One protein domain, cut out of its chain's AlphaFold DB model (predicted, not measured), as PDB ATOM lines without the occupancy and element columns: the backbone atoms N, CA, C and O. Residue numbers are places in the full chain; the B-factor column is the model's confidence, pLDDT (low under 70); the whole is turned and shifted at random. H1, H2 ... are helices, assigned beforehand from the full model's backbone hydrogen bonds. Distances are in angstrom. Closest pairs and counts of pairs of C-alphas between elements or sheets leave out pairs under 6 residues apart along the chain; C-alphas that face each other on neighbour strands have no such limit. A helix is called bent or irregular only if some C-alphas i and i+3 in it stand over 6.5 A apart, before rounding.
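This is residues 4 to 76 of the 233 residues of an uncharacterized protein of Coprinellus micaceus (UniProt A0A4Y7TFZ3). A long helix, H3, and a much shorter one, H2, run in roughly the same direction with a narrow gap between them, and the unnamed stretch that joins them runs back over that gap. H1 slants across one end, making a corner with H2, while at the other end residues 70 to 76, of which 70 to 75 belong to H3, stick out free. The printed part has 73 residues with three named helices, H1, H2 and H3 in that order along the chain, and no named strand; the class is all helix. The whole is loose, with a radius of gyration of the C-alphas of 14.6 A, and elongated, spanning 47 by 24 by 18 A along its three main axes.

H1, residues 4 to 19, touches H2, residues 25 to 34, with its residues 14 to 18 alone. Their closest C-alphas are those of Asp 18 and Ser 27, 5.2 A apart, and their centres are 15.0 A apart. The two run the same way at a steep tilt of 55 degrees. H3, residues 51 to 75, touches no helix. H2 and H3 are apart, but only just, with their closest C-alphas 8.1 A from each other. H1 and H3 are apart. In H1, H2 and H3 every backbone O i to N i+4 pair is within hydrogen-bond range.

H1 begins at Trp 4, with its C-alpha at (47.949, -9.729, -44.688), and ends at Phe 19; its first and last C-alphas are 22.7 A apart. H2 runs from Trp 25, with its C-alpha at (36.890, -6.176, -30.746), to Arg 34, over 14.2 A. H3 is the longest helix, with 25 residues from Pro 51 to Ala 75, over 35.7 A; its last C-alpha is at (46.621, -10.902, 1.417). The three helices are not bent.

The two C-alphas farthest apart are those of Ala 5 and Ser 76, at 48.9 A, and the first and last printed C-alphas, of Trp 4 and Ser 76, are 46.7 A apart. The printed part has no cut. The link from H1 to H2 has 5 residues and is tight, while the link from H2 to H3 is long. That long link, residues 35 to 50, holds no named element, and its C-alphas lie 5 to 14 A from the mean of all C-alphas. The mean pLDDT of the printed part is 91.1, and no printed residue is under 70.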
ATOM      1  N   TRP A   4      47.533 -10.861 -45.520       79.19
ATOM      2  CA  TRP A   4      47.949  -9.729 -44.688       79.19
ATOM      3  C   TRP A   4      47.160  -8.443 -44.979       79.19
ATOM      4  O   TRP A   4      46.945  -7.662 -44.060       79.19
ATOM      5  N   ALA A   5      46.694  -8.245 -46.217       80.31
ATOM      6  CA  ALA A   5      45.922  -7.060 -46.596       80.31
ATOM      7  C   ALA A   5      44.528  -7.091 -45.953       80.31
ATOM      8  O   ALA A   5      44.091  -6.099 -45.385       80.31
ATOM      9  N   LEU A   6      43.897  -8.270 -45.926       84.38
ATOM     10  CA  LEU A   6      42.617  -8.483 -45.242       84.38
ATOM     11  C   LEU A   6      42.723  -8.255 -43.725       84.38
ATOM     12  O   LEU A   6      41.802  -7.724 -43.115       84.38
ATOM     13  N   CYS A   7      43.841  -8.647 -43.105       84.50
ATOM     14  CA  CYS A   7      44.068  -8.391 -41.681       84.50
ATOM     15  C   CYS A   7      44.262  -6.900 -41.376       84.50
ATOM     16  O   CYS A   7      43.801  -6.442 -40.335       84.50
ATOM     17  N   ALA A   8      44.948  -6.162 -42.255       84.62
ATOM     18  CA  ALA A   8      45.148  -4.723 -42.104       84.62
ATOM     19  C   ALA A   8      43.822  -3.959 -42.248       84.62
ATOM     20  O   ALA A   8      43.481  -3.179 -41.366       84.62
ATOM     21  N   GLU A   9      43.025  -4.272 -43.275       88.25
ATOM     22  CA  GLU A   9      41.693  -3.678 -43.470       88.25
ATOM     23  C   GLU A   9      40.765  -3.957 -42.275       88.25
ATOM     24  O   GLU A   9      40.115  -3.050 -41.763       88.25
ATOM     25  N   ALA A  10      40.756  -5.193 -41.764       88.50
ATOM     26  CA  ALA A  10      39.953  -5.552 -40.593       88.50
ATOM     27  C   ALA A  10      40.420  -4.861 -39.293       88.50
ATOM     28  O   ALA A  10      39.611  -4.637 -38.386       88.50
ATOM     29  N   MET A  11      41.717  -4.552 -39.166       88.62
ATOM     30  CA  MET A  11      42.250  -3.767 -38.049       88.62
ATOM     31  C   MET A  11      41.770  -2.318 -38.151       88.62
ATOM     32  O   MET A  11      41.178  -1.816 -37.197       88.62
ATOM     33  N   GLU A  12      41.972  -1.680 -39.303       90.38
ATOM     34  CA  GLU A  12      41.573  -0.292 -39.554       90.38
ATOM     35  C   GLU A  12      40.066  -0.099 -39.323       90.38
ATOM     36  O   GLU A  12      39.660   0.784 -38.563       90.38
ATOM     37  N   GLU A  13      39.232  -0.995 -39.865       92.44
ATOM     38  CA  GLU A  13      37.780  -0.987 -39.648       92.44
ATOM     39  C   GLU A  13      37.430  -1.046 -38.153       92.44
ATOM     40  O   GLU A  13      36.603  -0.277 -37.660       92.44
ATOM     41  N   ALA A  14      38.080  -1.926 -37.388       92.00
ATOM     42  CA  ALA A  14      37.790  -2.081 -35.967       92.00
ATOM     43  C   ALA A  14      38.207  -0.869 -35.120       92.00
ATOM     44  O   ALA A  14      37.542  -0.576 -34.115       92.00
ATOM     45  N   VAL A  15      39.284  -0.182 -35.517       91.75
ATOM     46  CA  VAL A  15      39.764   1.068 -34.912       91.75
ATOM     47  C   VAL A  15      38.781   2.203 -35.195       91.75
ATOM     48  O   VAL A  15      38.393   2.903 -34.256       91.75
ATOM     49  N   VAL A  16      38.320   2.342 -36.443       92.44
ATOM     50  CA  VAL A  16      37.306   3.336 -36.836       92.44
ATOM     51  C   VAL A  16      36.004   3.114 -36.071       92.44
ATOM     52  O   VAL A  16      35.503   4.043 -35.440       92.44
ATOM     53  N   LEU A  17      35.501   1.875 -36.028       92.94
ATOM     54  CA  LEU A  17      34.280   1.539 -35.291       92.94
ATOM     55  C   LEU A  17      34.366   1.959 -33.819       92.94
ATOM     56  O   LEU A  17      33.444   2.579 -33.295       92.94
ATOM     57  N   ASP A  18      35.473   1.658 -33.144       91.25
ATOM     58  CA  ASP A  18      35.650   2.020 -31.738       91.25
ATOM     59  C   ASP A  18      35.886   3.534 -31.530       91.25
ATOM     60  O   ASP A  18      35.520   4.067 -30.480       91.25
ATOM     61  N   PHE A  19      36.460   4.248 -32.504       89.56
ATOM     62  CA  PHE A  19      36.552   5.716 -32.480       89.56
ATOM     63  C   PHE A  19      35.169   6.372 -32.588       89.56
ATOM     64  O   PHE A  19      34.866   7.308 -31.850       89.56
ATOM     65  N   GLU A  20      34.301   5.829 -33.441       92.75
ATOM     66  CA  GLU A  20      32.916   6.276 -33.623       92.75
ATOM     67  C   GLU A  20      31.977   5.860 -32.474       92.75
ATOM     68  O   GLU A  20      30.809   6.250 -32.447       92.75
ATOM     69  N   GLY A  21      32.466   5.078 -31.506       89.81
ATOM     70  CA  GLY A  21      31.674   4.581 -30.376       89.81
ATOM     71  C   GLY A  21      30.821   3.348 -30.695       89.81
ATOM     72  O   GLY A  21      29.972   2.962 -29.888       89.81
ATOM     73  N   ASN A  22      31.052   2.711 -31.843       92.75
ATOM     74  CA  ASN A  22      30.438   1.449 -32.230       92.75
ATOM     75  C   ASN A  22      31.155   0.253 -31.578       92.75
ATOM     76  O   ASN A  22      32.305   0.325 -31.144       92.75
ATOM     77  N   ARG A  23      30.454  -0.883 -31.497       91.75
ATOM     78  CA  ARG A  23      31.001  -2.110 -30.898       91.75
ATOM     79  C   ARG A  23      31.952  -2.797 -31.878       91.75
ATOM     80  O   ARG A  23      31.545  -3.178 -32.970       91.75
ATOM     81  N   SER A  24      33.184  -3.020 -31.443       93.81
ATOM     82  CA  SER A  24      34.215  -3.799 -32.138       93.81
ATOM     83  C   SER A  24      35.087  -4.565 -31.134       93.81
ATOM     84  O   SER A  24      35.041  -4.303 -29.926       93.81
ATOM     85  N   TRP A  25      35.938  -5.475 -31.616       91.94
ATOM     86  CA  TRP A  25      36.890  -6.176 -30.746       91.94
ATOM     87  C   TRP A  25      37.882  -5.211 -30.061       91.94
ATOM     88  O   TRP A  25      38.291  -5.465 -28.928       91.94
ATOM     89  N   VAL A  26      38.210  -4.068 -30.685       93.12
ATOM     90  CA  VAL A  26      39.028  -2.997 -30.080       93.12
ATOM     91  C   VAL A  26      38.290  -2.363 -28.898       93.12
ATOM     92  O   VAL A  26      38.865  -2.217 -27.816       93.12
ATOM     93  N   SER A  27      36.994  -2.067 -29.055       92.00
ATOM     94  CA  SER A  27      36.166  -1.513 -27.973       92.00
ATOM     95  C   SER A  27      36.014  -2.477 -26.785       92.00
ATOM     96  O   SER A  27      36.054  -2.056 -25.619       92.00
ATOM     97  N   ASP A  28      35.924  -3.783 -27.061       93.94
ATOM     98  CA  ASP A  28      35.861  -4.833 -26.042       93.94
ATOM     99  C   ASP A  28      37.198  -4.961 -25.294       93.94
ATOM    100  O   ASP A  28      37.212  -5.037 -24.059       93.94
ATOM    101  N   LEU A  29      38.333  -4.915 -26.004       93.00
ATOM    102  CA  LEU A  29      39.667  -4.920 -25.390       93.00
ATOM    103  C   LEU A  29      39.896  -3.695 -24.510       93.00
ATOM    104  O   LEU A  29      40.324  -3.837 -23.364       93.00
ATOM    105  N   ARG A  30      39.566  -2.500 -25.000       92.56
ATOM    106  CA  ARG A  30      39.634  -1.260 -24.220       92.56
ATOM    107  C   ARG A  30      38.794  -1.345 -22.953       92.56
ATOM    108  O   ARG A  30      39.260  -0.978 -21.874       92.56
ATOM    109  N   THR A  31      37.557  -1.826 -23.071       93.00
ATOM    110  CA  THR A  31      36.661  -2.006 -21.923       93.00
ATOM    111  C   THR A  31      37.236  -3.009 -20.930       93.00
ATOM    112  O   THR A  31      37.191  -2.774 -19.723       93.00
ATOM    113  N   THR A  32      37.819  -4.099 -21.426       94.56
ATOM    114  CA  THR A  32      38.472  -5.122 -20.603       94.56
ATOM    115  C   THR A  32      39.681  -4.553 -19.867       94.56
ATOM    116  O   THR A  32      39.775  -4.715 -18.654       94.56
ATOM    117  N   ILE A  33      40.556  -3.817 -20.560       94.69
ATOM    118  CA  ILE A  33      41.759  -3.198 -19.986       94.69
ATOM    119  C   ILE A  33      41.397  -2.190 -18.891       94.69
ATOM    120  O   ILE A  33      41.991  -2.215 -17.817       94.69
ATOM    121  N   ARG A  34      40.352  -1.379 -19.094       93.00
ATOM    122  CA  ARG A  34      39.848  -0.446 -18.067       93.00
ATOM    123  C   ARG A  34      39.280  -1.132 -16.823       93.00
ATOM    124  O   ARG A  34      39.193  -0.501 -15.777       93.00
ATOM    125  N   ARG A  35      38.840  -2.387 -16.940       94.56
ATOM    126  CA  ARG A  35      38.258  -3.177 -15.842       94.56
ATOM    127  C   ARG A  35      39.281  -4.053 -15.125       94.56
ATOM    128  O   ARG A  35      38.900  -4.791 -14.217       94.56
ATOM    129  N   LEU A  36      40.550  -4.017 -15.534       95.25
ATOM    130  CA  LEU A  36      41.597  -4.760 -14.847       95.25
ATOM    131  C   LEU A  36      41.708  -4.278 -13.389       95.25
ATOM    132  O   LEU A  36      41.548  -3.089 -13.120       95.25
ATOM    133  N   PRO A  37      42.012  -5.177 -12.436       94.12
ATOM    134  CA  PRO A  37      42.159  -4.819 -11.024       94.12
ATOM    135  C   PRO A  37      43.448  -4.026 -10.726       94.12
ATOM    136  O   PRO A  37      43.793  -3.805  -9.571       94.12
ATOM    137  N   PHE A  38      44.169  -3.596 -11.762       93.94
ATOM    138  CA  PHE A  38      45.416  -2.846 -11.693       93.94
ATOM    139  C   PHE A  38      45.446  -1.775 -12.785       93.94
ATOM    140  O   PHE A  38      44.761  -1.879 -13.803       93.94
ATOM    141  N   ALA A  39      46.260  -0.741 -12.577       91.81
ATOM    142  CA  ALA A  39      46.369   0.375 -13.507       91.81
ATOM    143  C   ALA A  39      46.949  -0.079 -14.857       91.81
ATOM    144  O   ALA A  39      48.088  -0.537 -14.938       91.81
ATOM    145  N   CYS A  40      46.162   0.069 -15.920       93.44
ATOM    146  CA  CYS A  40      46.578  -0.178 -17.294       93.44
ATOM    147  C   CYS A  40      45.772   0.738 -18.224       93.44
ATOM    148  O   CYS A  40      44.544   0.788 -18.142       93.44
ATOM    149  N   ALA A  41      46.462   1.493 -19.077       90.56
ATOM    150  CA  ALA A  41      45.830   2.388 -20.034       90.56
ATOM    151  C   ALA A  41      45.764   1.721 -21.409       90.56
ATOM    152  O   ALA A  41      46.737   1.123 -21.867       90.56
ATOM    153  N   PHE A  42      44.614   1.847 -22.067       92.00
ATOM    154  CA  PHE A  42      44.496   1.471 -23.469       92.00
ATOM    155  C   PHE A  42      45.173   2.546 -24.337       92.00
ATOM    156  O   PHE A  42      44.912   3.727 -24.084       92.00
ATOM    157  N   PRO A  43      46.016   2.181 -25.320       92.38
ATOM    158  CA  PRO A  43      46.662   3.146 -26.205       92.38
ATOM    159  C   PRO A  43      45.660   4.003 -26.987       92.38
ATOM    160  O   PRO A  43      44.504   3.614 -27.184       92.38
ATOM    161  N   ALA A  44      46.117   5.166 -27.444       90.50
ATOM    162  CA  ALA A  44      45.376   5.961 -28.416       90.50
ATOM    163  C   ALA A  44      45.270   5.205 -29.754       90.50
ATOM    164  O   ALA A  44      46.119   4.369 -30.064       90.50
ATOM    165  N   HIS A  45      44.203   5.465 -30.514       89.12
ATOM    166  CA  HIS A  45      43.879   4.729 -31.744       89.12
ATOM    167  C   HIS A  45      44.995   4.762 -32.793       89.12
ATOM    168  O   HIS A  45      45.262   3.743 -33.418       89.12
ATOM    169  N   ASP A  46      45.669   5.902 -32.935       88.94
ATOM    170  CA  ASP A  46      46.784   6.140 -33.859       88.94
ATOM    171  C   ASP A  46      48.060   5.356 -33.507       88.94
ATOM    172  O   ASP A  46      48.956   5.225 -34.334       88.94
ATOM    173  N   LEU A  47      48.134   4.804 -32.293       90.38
ATOM    174  CA  LEU A  47      49.276   4.036 -31.798       90.38
ATOM    175  C   LEU A  47      49.029   2.519 -31.784       90.38
ATOM    176  O   LEU A  47      49.902   1.764 -31.362       90.38
ATOM    177  N   LEU A  48      47.849   2.047 -32.201       87.81
ATOM    178  CA  LEU A  48      47.498   0.618 -32.139       87.81
ATOM    179  C   LEU A  48      48.222  -0.242 -33.180       87.81
ATOM    180  O   LEU A  48      48.330  -1.454 -32.992       87.81
ATOM    181  N   GLU A  49      48.729   0.370 -34.249       85.75
ATOM    182  CA  GLU A  49      49.530  -0.311 -35.269       85.75
ATOM    183  C   GLU A  49      51.018  -0.385 -34.911       85.75
ATOM    184  O   GLU A  49      51.749  -1.168 -35.517       85.75
ATOM    185  N   ASP A  50      51.471   0.388 -33.917       90.75
ATOM    186  CA  ASP A  50      52.866   0.393 -33.481       90.75
ATOM    187  C   ASP A  50      53.187  -0.899 -32.694       90.75
ATOM    188  O   ASP A  50      52.674  -1.104 -31.581       90.75
ATOM    189  N   PRO A  51      54.062  -1.782 -33.224       91.00
ATOM    190  CA  PRO A  51      54.413  -3.035 -32.563       91.00
ATOM    191  C   PRO A  51      55.048  -2.840 -31.182       91.00
ATOM    192  O   PRO A  51      54.856  -3.684 -30.304       91.00
ATOM    193  N   GLU A  52      55.778  -1.743 -30.965       94.94
ATOM    194  CA  GLU A  52      56.412  -1.441 -29.680       94.94
ATOM    195  C   GLU A  52      55.369  -1.028 -28.639       94.94
ATOM    196  O   GLU A  52      55.430  -1.469 -27.487       94.94
ATOM    197  N   VAL A  53      54.354  -0.256 -29.040       93.50
ATOM    198  CA  VAL A  53      53.237   0.131 -28.163       93.50
ATOM    199  C   VAL A  53      52.419  -1.093 -27.761       93.50
ATOM    200  O   VAL A  53      52.135  -1.294 -26.575       93.50
ATOM    201  N   VAL A  54      52.086  -1.958 -28.721       91.62
ATOM    202  CA  VAL A  54      51.368  -3.211 -28.449       91.62
ATOM    203  C   VAL A  54      52.218  -4.149 -27.586       91.62
ATOM    204  O   VAL A  54      51.718  -4.727 -26.616       91.62
ATOM    205  N   GLY A  55      53.516  -4.266 -27.877       94.94
ATOM    206  CA  GLY A  55      54.466  -5.043 -27.081       94.94
ATOM    207  C   GLY A  55      54.554  -4.556 -25.632       94.94
ATOM    208  O   GLY A  55      54.501  -5.363 -24.695       94.94
ATOM    209  N   HIS A  56      54.601  -3.237 -25.433       94.31
ATOM    210  CA  HIS A  56      54.573  -2.612 -24.114       94.31
ATOM    211  C   HIS A  56      53.254  -2.909 -23.389       94.31
ATOM    212  O   HIS A  56      53.276  -3.319 -22.226       94.31
ATOM    213  N   LEU A  57      52.106  -2.760 -24.057       94.50
ATOM    214  CA  LEU A  57      50.796  -3.054 -23.469       94.50
ATOM    215  C   LEU A  57      50.703  -4.512 -22.997       94.50
ATOM    216  O   LEU A  57      50.286  -4.771 -21.866       94.50
ATOM    217  N   ILE A  58      51.147  -5.464 -23.823       94.56
ATOM    218  CA  ILE A  58      51.205  -6.887 -23.458       94.56
ATOM    219  C   ILE A  58      52.048  -7.082 -22.196       94.56
ATOM    220  O   ILE A  58      51.649  -7.826 -21.294       94.56
ATOM    221  N   LYS A  59      53.207  -6.418 -22.111       94.19
ATOM    222  CA  LYS A  59      54.081  -6.480 -20.938       94.19
ATOM    223  C   LYS A  59      53.395  -5.914 -19.689       94.19
ATOM    224  O   LYS A  59      53.369  -6.604 -18.675       94.19
ATOM    225  N   LEU A  60      52.777  -4.733 -19.772       94.12
ATOM    226  CA  LEU A  60      52.051  -4.120 -18.650       94.12
ATOM    227  C   LEU A  60      50.919  -5.007 -18.136       94.12
ATOM    228  O   LEU A  60      50.782  -5.187 -16.930       94.12
ATOM    229  N   VAL A  61      50.125  -5.594 -19.036       94.38
ATOM    230  CA  VAL A  61      49.037  -6.501 -18.647       94.38
ATOM    231  C   VAL A  61      49.591  -7.744 -17.949       94.38
ATOM    232  O   VAL A  61      49.051  -8.158 -16.924       94.38
ATOM    233  N   ARG A  62      50.681  -8.331 -18.461       92.06
ATOM    234  CA  ARG A  62      51.329  -9.500 -17.843       92.06
ATOM    235  C   ARG A  62      51.886  -9.181 -16.459       92.06
ATOM    236  O   ARG A  62      51.618  -9.930 -15.519       92.06
ATOM    237  N   ASP A  63      52.632  -8.090 -16.330       90.62
ATOM    238  CA  ASP A  63      53.262  -7.684 -15.074       90.62
ATOM    239  C   ASP A  63      52.206  -7.270 -14.038       90.62
ATOM    240  O   ASP A  63      52.265  -7.709 -12.888       90.62
ATOM    241  N   GLY A  64      51.185  -6.519 -14.458       92.81
ATOM    242  CA  GLY A  64      50.056  -6.125 -13.617       92.81
ATOM    243  C   GLY A  64      49.243  -7.321 -13.121       92.81
ATOM    244  O   GLY A  64      48.999  -7.440 -11.922       92.81
ATOM    245  N   ALA A  65      48.909  -8.272 -14.001       91.31
ATOM    246  CA  ALA A  65      48.203  -9.493 -13.606       91.31
ATOM    247  C   ALA A  65      49.037 -10.343 -12.640       91.31
ATOM    248  O   ALA A  65      48.516 -10.917 -11.681       91.31
ATOM    249  N   ARG A  66      50.350 -10.410 -12.870       88.69
ATOM    250  CA  ARG A  66      51.289 -11.117 -12.004       88.69
ATOM    251  C   ARG A  66      51.372 -10.477 -10.614       88.69
ATOM    252  O   ARG A  66      51.363 -11.211  -9.625       88.69
ATOM    253  N   ALA A  67      51.422  -9.149 -10.542       89.31
ATOM    254  CA  ALA A  67      51.436  -8.394  -9.292       89.31
ATOM    255  C   ALA A  67      50.102  -8.495  -8.534       89.31
ATOM    256  O   ALA A  67      50.116  -8.763  -7.335       89.31
ATOM    257  N   ASP A  68      48.961  -8.374  -9.221       91.12
ATOM    258  CA  ASP A  68      47.632  -8.552  -8.616       91.12
ATOM    259  C   ASP A  68      47.478  -9.951  -8.007       91.12
ATOM    260  O   ASP A  68      47.125 -10.100  -6.838       91.12
ATOM    261  N   LEU A  69      47.830 -10.998  -8.760       89.12
ATOM    262  CA  LEU A  69      47.766 -12.373  -8.261       89.12
ATOM    263  C   LEU A  69      48.725 -12.609  -7.085       89.12
ATOM    264  O   LEU A  69      48.352 -13.315  -6.146       89.12
ATOM    265  N   GLN A  70      49.925 -12.012  -7.096       87.69
ATOM    266  CA  GLN A  70      50.828 -12.007  -5.936       87.69
ATOM    267  C   GLN A  70      50.160 -11.369  -4.719       87.69
ATOM    268  O   GLN A  70      50.074 -12.017  -3.675       87.69
ATOM    269  N   GLY A  71      49.625 -10.159  -4.875       89.06
ATOM    270  CA  GLY A  71      48.951  -9.436  -3.800       89.06
ATOM    271  C   GLY A  71      47.767 -10.214  -3.231       89.06
ATOM    272  O   GLY A  71      47.612 -10.309  -2.018       89.06
ATOM    273  N   ARG A  72      46.972 -10.871  -4.082       90.75
ATOM    274  CA  ARG A  72      45.839 -11.704  -3.649       90.75
ATOM    275  C   ARG A  72      46.264 -12.942  -2.859       90.75
ATOM    276  O   ARG A  72      45.549 -13.344  -1.942       90.75
ATOM    277  N   VAL A  73      47.396 -13.560  -3.200       89.25
ATOM    278  CA  VAL A  73      47.947 -14.692  -2.433       89.25
ATOM    279  C   VAL A  73      48.499 -14.222  -1.089       89.25
ATOM    280  O   VAL A  73      48.202 -14.831  -0.062       89.25
ATOM    281  N   GLU A  74      49.251 -13.121  -1.080       88.50
ATOM    282  CA  GLU A  74      49.850 -12.549   0.133       88.50
ATOM    283  C   GLU A  74      48.802 -11.990   1.102       88.50
ATOM    284  O   GLU A  74      48.920 -12.182   2.308       88.50
ATOM    285  N   ALA A  75      47.722 -11.397   0.595       90.88
ATOM    286  CA  ALA A  75      46.621 -10.902   1.417       90.88
ATOM    287  C   ALA A  75      45.690 -12.016   1.932       90.88
ATOM    288  O   ALA A  75      44.894 -11.787   2.844       90.88
ATOM    289  N   SER A  76      45.736 -13.218   1.347       90.94
ATOM    290  CA  SER A  76      44.812 -14.294   1.704       90.94
ATOM    291  C   SER A  76      45.309 -15.086   2.916       90.94
ATOM    292  O   SER A  76      46.274 -15.841   2.789       90.94
TER     293      SER A  76